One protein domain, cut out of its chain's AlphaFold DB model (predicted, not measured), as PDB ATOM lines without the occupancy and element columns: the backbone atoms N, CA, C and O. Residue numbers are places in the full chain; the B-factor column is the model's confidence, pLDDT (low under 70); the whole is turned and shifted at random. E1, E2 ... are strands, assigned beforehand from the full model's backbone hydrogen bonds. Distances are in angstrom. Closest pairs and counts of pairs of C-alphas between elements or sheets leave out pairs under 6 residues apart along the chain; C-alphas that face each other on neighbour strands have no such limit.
ATOM      1  N   GLY A   5      38.687 -12.948  35.758       93.44
ATOM      2  CA  GLY A   5      39.272 -14.078  35.060       93.44
ATOM      3  C   GLY A   5      38.661 -14.265  33.683       93.44
ATOM      4  O   GLY A   5      37.594 -13.736  33.371       93.44
ATOM      5  N   ALA A   6      39.358 -15.019  32.845       95.31
ATOM      6  CA  ALA A   6      38.920 -15.326  31.497       95.31
ATOM      7  C   ALA A   6      39.261 -16.768  31.132       95.31
ATOM      8  O   ALA A   6      40.346 -17.273  31.427       95.31
ATOM      9  N   ILE A   7      38.323 -17.424  30.460       93.06
ATOM     10  CA  ILE A   7      38.456 -18.807  30.009       93.06
ATOM     11  C   ILE A   7      38.746 -18.788  28.512       93.06
ATOM     12  O   ILE A   7      38.216 -17.952  27.783       93.06
ATOM     13  N   ASN A   8      39.579 -19.723  28.058       91.69
ATOM     14  CA  ASN A   8      39.784 -19.973  26.638       91.69
ATOM     15  C   ASN A   8      38.425 -20.215  25.929       91.69
ATOM     16  O   ASN A   8      37.748 -21.192  26.258       91.69
ATOM     17  N   PRO A   9      38.014 -19.370  24.959       92.50
ATOM     18  CA  PRO A   9      36.704 -19.487  24.318       92.50
ATOM     19  C   PRO A   9      36.631 -20.618  23.277       92.50
ATOM     20  O   PRO A   9      35.542 -20.953  22.811       92.50
ATOM     21  N   TYR A  10      37.763 -21.220  22.901       91.31
ATOM     22  CA  TYR A  10      37.829 -22.272  21.887       91.31
ATOM     23  C   TYR A  10      37.707 -23.658  22.528       91.31
ATOM     24  O   TYR A  10      38.681 -24.234  23.017       91.31
ATOM     25  N   TYR A  11      36.490 -24.207  22.529       84.88
ATOM     26  CA  TYR A  11      36.194 -25.487  23.174       84.88
ATOM     27  C   TYR A  11      37.073 -26.628  22.641       84.88
ATOM     28  O   TYR A  11      37.184 -26.843  21.434       84.88
ATOM     29  N   GLY A  12      37.706 -27.365  23.557       86.44
ATOM     30  CA  GLY A  12      38.544 -28.521  23.231       86.44
ATOM     31  C   GLY A  12      39.871 -28.195  22.534       86.44
ATOM     32  O   GLY A  12      40.671 -29.105  22.345       86.44
ATOM     33  N   SER A  13      40.143 -26.925  22.218       91.38
ATOM     34  CA  SER A  13      41.315 -26.501  21.445       91.38
ATOM     35  C   SER A  13      42.203 -25.548  22.240       91.38
ATOM     36  O   SER A  13      41.747 -24.859  23.152       91.38
ATOM     37  N   ALA A  14      43.496 -25.518  21.922       94.69
ATOM     38  CA  ALA A  14      44.407 -24.534  22.493       94.69
ATOM     39  C   ALA A  14      44.211 -23.161  21.830       94.69
ATOM     40  O   ALA A  14      43.771 -23.061  20.685       94.69
ATOM     41  N   SER A  15      44.563 -22.095  22.543       96.62
ATOM     42  CA  SER A  15      44.524 -20.732  22.017       96.62
ATOM     43  C   SER A  15      45.720 -19.913  22.475       96.62
ATOM     44  O   SER A  15      46.470 -20.309  23.368       96.62
ATOM     45  N   THR A  16      45.920 -18.767  21.839       97.44
ATOM     46  CA  THR A  16      46.815 -17.728  22.336       97.44
ATOM     47  C   THR A  16      45.968 -16.596  22.892       97.44
ATOM     48  O   THR A  16      45.198 -15.980  22.160       97.44
ATOM     49  N   ALA A  17      46.113 -16.326  24.187       97.44
ATOM     50  CA  ALA A  17      45.603 -15.120  24.816       97.44
ATOM     51  C   ALA A  17      46.611 -13.985  24.628       97.44
ATOM     52  O   ALA A  17      47.772 -14.094  25.035       97.44
ATOM     53  N   ILE A  18      46.156 -12.896  24.028       98.06
ATOM     54  CA  ILE A  18      46.915 -11.667  23.832       98.06
ATOM     55  C   ILE A  18      46.445 -10.700  24.912       98.06
ATOM     56  O   ILE A  18      45.354 -10.135  24.836       98.06
ATOM     57  N   VAL A  19      47.254 -10.553  25.957       98.12
ATOM     58  CA  VAL A  19      46.943  -9.700  27.106       98.12
ATOM     59  C   VAL A  19      47.760  -8.430  27.010       98.12
ATOM     60  O   VAL A  19      48.989  -8.488  27.021       98.12
ATOM     61  N   LYS A  20      47.097  -7.276  26.993       98.31
ATOM     62  CA  LYS A  20      47.754  -5.975  27.140       98.31
ATOM     63  C   LYS A  20      47.324  -5.322  28.438       98.31
ATOM     64  O   LYS A  20      46.132  -5.124  28.667       98.31
ATOM     65  N   ASN A  21      48.294  -4.934  29.255       97.88
ATOM     66  CA  ASN A  21      48.031  -4.112  30.423       97.88
ATOM     67  C   ASN A  21      47.902  -2.646  29.989       97.88
ATOM     68  O   ASN A  21      48.888  -2.008  29.623       97.88
ATOM     69  N   ILE A  22      46.677  -2.125  30.007       97.94
ATOM     70  CA  ILE A  22      46.371  -0.720  29.698       97.94
ATOM     71  C   ILE A  22      46.145   0.118  30.965       97.94
ATOM     72  O   ILE A  22      45.735   1.273  30.870       97.94
ATOM     73  N   GLY A  23      46.384  -0.464  32.143       95.50
ATOM     74  CA  GLY A  23      46.427   0.242  33.416       95.50
ATOM     75  C   GLY A  23      47.767   0.941  33.655       95.50
ATOM     76  O   GLY A  23      48.677   0.906  32.825       95.50
ATOM     77  N   VAL A  24      47.884   1.569  34.825       96.25
ATOM     78  CA  VAL A  24      49.083   2.321  35.247       96.25
ATOM     79  C   VAL A  24      50.021   1.517  36.152       96.25
ATOM     80  O   VAL A  24      51.175   1.898  36.334       96.25
ATOM     81  N   SER A  25      49.547   0.391  36.687       95.62
ATOM     82  CA  SER A  25      50.289  -0.479  37.603       95.62
ATOM     83  C   SER A  25      50.585  -1.829  36.962       95.62
ATOM     84  O   SER A  25      49.847  -2.303  36.099       95.62
ATOM     85  N   ALA A  26      51.671  -2.470  37.395       96.25
ATOM     86  CA  ALA A  26      51.932  -3.856  37.028       96.25
ATOM     87  C   ALA A  26      50.897  -4.788  37.676       96.25
ATOM     88  O   ALA A  26      50.446  -4.530  38.791       96.25
ATOM     89  N   LEU A  27      50.588  -5.891  37.002       96.19
ATOM     90  CA  LEU A  27      49.723  -6.950  37.522       96.19
ATOM     91  C   LEU A  27      50.342  -8.322  37.256       96.19
ATOM     92  O   LEU A  27      51.287  -8.454  36.471       96.19
ATOM     93  N   ASN A  28      49.815  -9.343  37.917       97.62
ATOM     94  CA  ASN A  28      50.182 -10.728  37.680       97.62
ATOM     95  C   ASN A  28      49.060 -11.432  36.918       97.62
ATOM     96  O   ASN A  28      47.901 -11.397  37.314       97.62
ATOM     97  N   ILE A  29      49.422 -12.087  35.822       97.50
ATOM     98  CA  ILE A  29      48.549 -12.993  35.091       97.50
ATOM     99  C   ILE A  29      48.808 -14.390  35.634       97.50
ATOM    100  O   ILE A  29      49.904 -14.940  35.472       97.50
ATOM    101  N   ARG A  30      47.807 -14.957  36.287       97.50
ATOM    102  CA  ARG A  30      47.855 -16.294  36.856       97.50
ATOM    103  C   ARG A  30      47.151 -17.267  35.922       97.50
ATOM    104  O   ARG A  30      46.026 -17.023  35.505       97.50
ATOM    105  N   ILE A  31      47.835 -18.344  35.562       97.38
ATOM    106  CA  ILE A  31      47.332 -19.404  34.692       97.38
ATOM    107  C   ILE A  31      47.055 -20.615  35.564       97.38
ATOM    108  O   ILE A  31      47.972 -21.142  36.193       97.38
ATOM    109  N   GLU A  32      45.816 -21.077  35.567       96.19
ATOM    110  CA  GLU A  32      45.388 -22.245  36.330       96.19
ATOM    111  C   GLU A  32      44.727 -23.268  35.409       96.19
ATOM    112  O   GLU A  32      44.219 -22.932  34.337       96.19
ATOM    113  N   ASN A  33      44.720 -24.524  35.840       92.31
ATOM    114  CA  ASN A  33      43.787 -25.532  35.350       92.31
ATOM    115  C   ASN A  33      42.851 -25.940  36.509       92.31
ATOM    116  O   ASN A  33      42.923 -25.382  37.599       92.31
ATOM    117  N   ARG A  34      41.959 -26.916  36.303       84.81
ATOM    118  CA  ARG A  34      41.000 -27.358  37.343       84.81
ATOM    119  C   ARG A  34      41.631 -27.974  38.603       84.81
ATOM    120  O   ARG A  34      40.899 -28.279  39.538       84.81
ATOM    121  N   ILE A  35      42.934 -28.238  38.594       92.44
ATOM    122  CA  ILE A  35      43.646 -29.002  39.620       92.44
ATOM    123  C   ILE A  35      44.686 -28.121  40.316       92.44
ATOM    124  O   ILE A  35      44.833 -28.203  41.532       92.44
ATOM    125  N   GLU A  36      45.404 -27.286  39.564       94.50
ATOM    126  CA  GLU A  36      46.579 -26.587  40.073       94.50
ATOM    127  C   GLU A  36      46.884 -25.256  39.370       94.50
ATOM    128  O   GLU A  36      46.458 -24.970  38.243       94.50
ATOM    129  N   LEU A  37      47.711 -24.467  40.058       96.44
ATOM    130  CA  LEU A  37      48.395 -23.311  39.506       96.44
ATOM    131  C   LEU A  37      49.473 -23.767  38.518       96.44
ATOM    132  O   LEU A  37      50.450 -24.400  38.903       96.44
ATOM    133  N   VAL A  38      49.328 -23.380  37.252       96.69
ATOM    134  CA  VAL A  38      50.283 -23.725  36.192       96.69
ATOM    135  C   VAL A  38      51.429 -22.720  36.148       96.69
ATOM    136  O   VAL A  38      52.595 -23.098  36.038       96.69
ATOM    137  N   LYS A  39      51.115 -21.417  36.172       96.94
ATOM    138  CA  LYS A  39      52.126 -20.361  36.012       96.94
ATOM    139  C   LYS A  39      51.635 -19.007  36.504       96.94
ATOM    140  O   LYS A  39      50.454 -18.697  36.411       96.94
ATOM    141  N   VAL A  40      52.571 -18.161  36.925       97.81
ATOM    142  CA  VAL A  40      52.342 -16.731  37.161       97.81
ATOM    143  C   VAL A  40      53.265 -15.924  36.254       97.81
ATOM    144  O   VAL A  40      54.453 -16.228  36.136       97.81
ATOM    145  N   ILE A  41      52.722 -14.910  35.586       97.81
ATOM    146  CA  ILE A  41      53.455 -14.024  34.680       97.81
ATOM    147  C   ILE A  41      53.195 -12.585  35.104       97.81
ATOM    148  O   ILE A  41      52.068 -12.107  35.020       97.81
ATOM    149  N   LYS A  42      54.241 -11.864  35.505       97.50
ATOM    150  CA  LYS A  42      54.138 -10.422  35.739       97.50
ATOM    151  C   LYS A  42      54.077  -9.676  34.404       97.50
ATOM    152  O   LYS A  42      54.851  -9.987  33.495       97.50
ATOM    153  N   ILE A  43      53.185  -8.693  34.304       97.69
ATOM    154  CA  ILE A  43      53.062  -7.791  33.153       97.69
ATOM    155  C   ILE A  43      53.117  -6.335  33.631       97.69
ATOM    156  O   ILE A  43      52.349  -5.914  34.501       97.69
ATOM    157  N   ALA A  44      54.067  -5.568  33.102       97.94
ATOM    158  CA  ALA A  44      54.214  -4.150  33.420       97.94
ATOM    159  C   ALA A  44      53.103  -3.307  32.771       97.94
ATOM    160  O   ALA A  44      52.418  -3.759  31.853       97.94
ATOM    161  N   ALA A  45      52.918  -2.072  33.240       97.12
ATOM    162  CA  ALA A  45      52.015  -1.122  32.593       97.12
ATOM    163  C   ALA A  45      52.446  -0.877  31.135       97.12
ATOM    164  O   ALA A  45      53.629  -0.676  30.857       97.12
ATOM    165  N   GLY A  46      51.494  -0.923  30.202       97.25
ATOM    166  CA  GLY A  46      51.737  -0.772  28.765       97.25
ATOM    167  C   GLY A  46      52.298  -2.013  28.060       97.25
ATOM    168  O   GLY A  46      52.396  -2.012  26.832       97.25
ATOM    169  N   GLU A  47      52.647  -3.075  28.791       98.38
ATOM    170  CA  GLU A  47      53.212  -4.293  28.212       98.38
ATOM    171  C   GLU A  47      52.129  -5.193  27.591       98.38
ATOM    172  O   GLU A  47      50.970  -5.201  28.014       98.38
ATOM    173  N   VAL A  48      52.536  -5.972  26.581       98.38
ATOM    174  CA  VAL A  48      51.733  -7.017  25.936       98.38
ATOM    175  C   VAL A  48      52.389  -8.379  26.159       98.38
ATOM    176  O   VAL A  48      53.596  -8.534  25.962       98.38
ATOM    177  N   LYS A  49      51.598  -9.388  26.529       98.06
ATOM    178  CA  LYS A  49      52.019 -10.789  26.631       98.06
ATOM    179  C   LYS A  49      51.139 -11.673  25.756       98.06
ATOM    180  O   LYS A  49      49.918 -11.628  25.853       98.06
ATOM    181  N   ASN A  50      51.788 -12.529  24.973       97.62
ATOM    182  CA  ASN A  50      51.142 -13.624  24.257       97.62
ATOM    183  C   ASN A  50      51.303 -14.899  25.082       97.62
ATOM    184  O   ASN A  50      52.424 -15.328  25.363       97.62
ATOM    185  N   ILE A  51      50.187 -15.486  25.493       96.94
ATOM    186  CA  ILE A  51      50.150 -16.616  26.415       96.94
ATOM    187  C   ILE A  51      49.426 -17.761  25.723       96.94
ATOM    188  O   ILE A  51      48.234 -17.670  25.448       96.94
ATOM    189  N   LYS A  52      50.142 -18.856  25.456       95.75
ATOM    190  CA  LYS A  52      49.501 -20.095  25.009       95.75
ATOM    191  C   LYS A  52      48.698 -20.685  26.164       95.75
ATOM    192  O   LYS A  52      49.246 -20.878  27.249       95.75
ATOM    193  N   LEU A  53      47.433 -20.982  25.905       95.19
ATOM    194  CA  LEU A  53      46.507 -21.620  26.827       95.19
ATOM    195  C   LEU A  53      46.056 -22.953  26.250       95.19
ATOM    196  O   LEU A  53      45.530 -23.021  25.139       95.19
ATOM    197  N   ALA A  54      46.240 -24.017  27.024       93.69
ATOM    198  CA  ALA A  54      45.617 -25.297  26.731       93.69
ATOM    199  C   ALA A  54      44.087 -25.203  26.889       93.69
ATOM    200  O   ALA A  54      43.555 -24.297  27.533       93.69
ATOM    201  N   SER A  55      43.363 -26.169  26.325       91.38
ATOM    202  CA  SER A  55      41.892 -26.202  26.335       91.38
ATOM    203  C   SER A  55      41.267 -26.267  27.737       91.38
ATOM    204  O   SER A  55      40.100 -25.925  27.906       91.38
ATOM    205  N   ASN A  56      42.029 -26.685  28.749       92.75
ATOM    206  CA  ASN A  56      41.597 -26.784  30.144       92.75
ATOM    207  C   ASN A  56      42.171 -25.682  31.054       92.75
ATOM    208  O   ASN A  56      42.041 -25.793  32.276       92.75
ATOM    209  N   GLN A  57      42.834 -24.675  30.482       94.81
ATOM    210  CA  GLN A  57      43.462 -23.589  31.229       94.81
ATOM    211  C   GLN A  57      42.621 -22.313  31.203       94.81
ATOM    212  O   GLN A  57      41.893 -22.029  30.250       94.81
ATOM    213  N   GLN A  58      42.768 -21.527  32.264       95.31
ATOM    214  CA  GLN A  58      42.097 -20.250  32.473       95.31
ATOM    215  C   GLN A  58      43.070 -19.213  33.036       95.31
ATOM    216  O   GLN A  58      44.091 -19.558  33.635       95.31
ATOM    217  N   LEU A  59      42.749 -17.942  32.807       96.81
ATOM    218  CA  LEU A  59      43.507 -16.790  33.271       96.81
ATOM    219  C   LEU A  59      42.800 -16.115  34.437       96.81
ATOM    220  O   LEU A  59      41.581 -15.957  34.415       96.81
ATOM    221  N   TYR A  60      43.594 -15.610  35.370       96.56
ATOM    222  CA  TYR A  60      43.176 -14.665  36.394       96.56
ATOM    223  C   TYR A  60      44.119 -13.466  36.418       96.56
ATOM    224  O   TYR A  60      45.319 -13.605  36.158       96.56
ATOM    225  N   PHE A  61      43.577 -12.292  36.728       96.06
ATOM    226  CA  PHE A  61      44.335 -11.047  36.817       96.06
ATOM    227  C   PHE A  61      44.420 -10.600  38.275       96.06
ATOM    228  O   PHE A  61      43.433 -10.167  38.864       96.06
ATOM    229  N   ASP A  62      45.618 -10.702  38.848       95.12
ATOM    230  CA  ASP A  62      45.884 -10.393  40.250       95.12
ATOM    231  C   ASP A  62      46.633  -9.065  40.384       95.12
ATOM    232  O   ASP A  62      47.681  -8.851  39.764       95.12
ATOM    233  N   THR A  63      46.117  -8.176  41.229       93.06
ATOM    234  CA  THR A  63      46.707  -6.866  41.518       93.06
ATOM    235  C   THR A  63      46.193  -6.333  42.857       93.06
ATOM    236  O   THR A  63      45.042  -6.568  43.220       93.06
ATOM    237  N   ASP A  64      47.032  -5.575  43.565       90.25
ATOM    238  CA  ASP A  64      46.634  -4.823  44.768       90.25
ATOM    239  C   ASP A  64      46.084  -3.424  44.434       90.25
ATOM    240  O   ASP A  64      45.591  -2.705  45.300       90.25
ATOM    241  N   ASN A  65      46.186  -3.021  43.165       90.00
ATOM    242  CA  ASN A  65      45.758  -1.726  42.637       90.00
ATOM    243  C   ASN A  65      44.694  -1.914  41.554       90.00
ATOM    244  O   ASN A  65      44.510  -3.019  41.052       90.00
ATOM    245  N   GLU A  66      44.062  -0.829  41.115       89.19
ATOM    246  CA  GLU A  66      43.185  -0.864  39.943       89.19
ATOM    247  C   GLU A  66      43.938  -1.400  38.707       89.19
ATOM    248  O   GLU A  66      45.003  -0.894  38.338       89.19
ATOM    249  N   ALA A  67      43.386  -2.438  38.073       91.38
ATOM    250  CA  ALA A  67      43.901  -3.000  36.831       91.38
ATOM    251  C   ALA A  67      42.917  -2.782  35.694       91.38
ATOM    252  O   ALA A  67      41.700  -2.835  35.859       91.38
ATOM    253  N   LYS A  68      43.478  -2.605  34.500       95.75
ATOM    254  CA  LYS A  68      42.717  -2.592  33.262       95.75
ATOM    255  C   LYS A  68      43.505  -3.327  32.195       95.75
ATOM    256  O   LYS A  68      44.658  -2.995  31.923       95.75
ATOM    257  N   VAL A  69      42.875  -4.318  31.580       96.81
ATOM    258  CA  VAL A  69      43.482  -5.120  30.519       96.81
ATOM    259  C   VAL A  69      42.593  -5.132  29.289       96.81
ATOM    260  O   VAL A  69      41.370  -5.080  29.398       96.81
ATOM    261  N   THR A  70      43.209  -5.215  28.115       97.81
ATOM    262  CA  THR A  70      42.522  -5.721  26.924       97.81
ATOM    263  C   THR A  70      42.959  -7.158  26.709       97.81
ATOM    264  O   THR A  70      44.143  -7.478  26.841       97.81
ATOM    265  N   LEU A  71      41.992  -8.013  26.400       97.50
ATOM    266  CA  LEU A  71      42.196  -9.435  26.204       97.50
ATOM    267  C   LEU A  71      41.570  -9.848  24.879       97.50
ATOM    268  O   LEU A  71      40.373  -9.663  24.669       97.50
ATOM    269  N   GLU A  72      42.388 -10.441  24.023       97.69
ATOM    270  CA  GLU A  72      41.963 -11.068  22.777       97.69
ATOM    271  C   GLU A  72      42.410 -12.528  22.776       97.69
ATOM    272  O   GLU A  72      43.422 -12.880  23.385       97.69
ATOM    273  N   PHE A  73      41.659 -13.383  22.087       96.81
ATOM    274  CA  PHE A  73      42.031 -14.777  21.893       96.81
ATOM    275  C   PHE A  73      42.120 -15.083  20.405       96.81
ATOM    276  O   PHE A  73      41.249 -14.688  19.634       96.81
ATOM    277  N   THR A  74      43.146 -15.837  20.026       96.19
ATOM    278  CA  THR A  74      43.281 -16.406  18.685       96.19
ATOM    279  C   THR A  74      43.420 -17.924  18.793       96.19
ATOM    280  O   THR A  74      44.143 -18.398  19.679       96.19
ATOM    281  N   PRO A  75      42.765 -18.716  17.928       93.88
ATOM    282  CA  PRO A  75      42.957 -20.160  17.928       93.88
ATOM    283  C   PRO A  75      44.398 -20.485  17.511       93.88
ATOM    284  O   PRO A  75      45.040 -19.706  16.803       93.88
ATOM    285  N   ILE A  76      44.922 -21.615  17.980       87.00
ATOM    286  CA  ILE A  76      46.158 -22.193  17.446       87.00
ATOM    287  C   ILE A  76      45.714 -23.270  16.453       87.00
ATOM    288  O   ILE A  76      45.021 -24.199  16.865       87.00
TER     289      ILE A  76
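Overview. This is residues 5 to 76 of the 77 residues of an uncharacterized protein of Saprospiraceae bacterium (UniProt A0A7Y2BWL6). This is a small sandwich of two antiparallel sheets, one of four strands in the order E1, E6, E3, E4 and one of three in the order E5, E2, E7, face to face with their strands running at only 13 degrees to each other. The chain changes from one sheet to the other at the links E1 to E2, E2 to E3, E4 to E5, E5 to E6 and E6 to E7, while E3 and E4 make a hairpin within the larger sheet. The printed part has 72 residues with seven named strands, E1 to E7 in that order along the chain, and no named helix; the class is all strand. It is compact, with a radius of gyration of the C-alphas of 11.7 A and spans of 35 by 24 by 14 A.

Arrangement. In the larger sheet, E3, residues 27 to 32, and E4, residues 37 to 43, form a hairpin, antiparallel at 160 degrees, with N 29 and O 41 2.8 A apart, within hydrogen-bond range. E6, residues 58 to 62, is the antiparallel neighbour of E3 at 152 degrees, with N 30 and O 60 at 2.8 A. E1, residues 5 to 7, is an edge strand antiparallel to E6 at 167 degrees, with N 6 and O 59 at 2.9 A. This sheet is strongly twisted; from edge to edge its strands' lines turn by 60 degrees. In the other sheet, also strongly twisted, E2, residues 15 to 21, is the inner strand. E5, residues 48 to 53, is antiparallel to E2 at 153 degrees, with N 17 and O 51 at 2.8 A. E7, residues 69 to 75, is antiparallel to E2 at 164 degrees, with N 18 and O 72 at 2.8 A. The facing parts of the two sheets are 10.2 A apart centre to centre, and their best planes are 12 degrees apart. E3 and E5 are near each other. The closest C-alphas of E2 and E4 are those of Asn 21 and Ile 43, 6.8 A apart. E4 and E7 are apart, and so are E1 and E5.

Along the chain. E1 begins at C-alpha 5, (39.272, -14.078, 35.060). E2 measures 19.0 A from first to last C-alpha, E3 15.9 A, E4 17.4 A and E5 15.5 A. E4 ends at C-alpha 43, (53.062, -7.791, 33.153). E7, 19.6 A long, ends at C-alpha 75, (42.957, -20.160, 17.928).

Size, cuts and confidence. The two C-alphas farthest apart, those of Gly 12 and Val 24, are 34.7 A apart. The printed part has no cut, and no link is long. Mean pLDDT of the printed part is 95.1, and no printed residue is under 70.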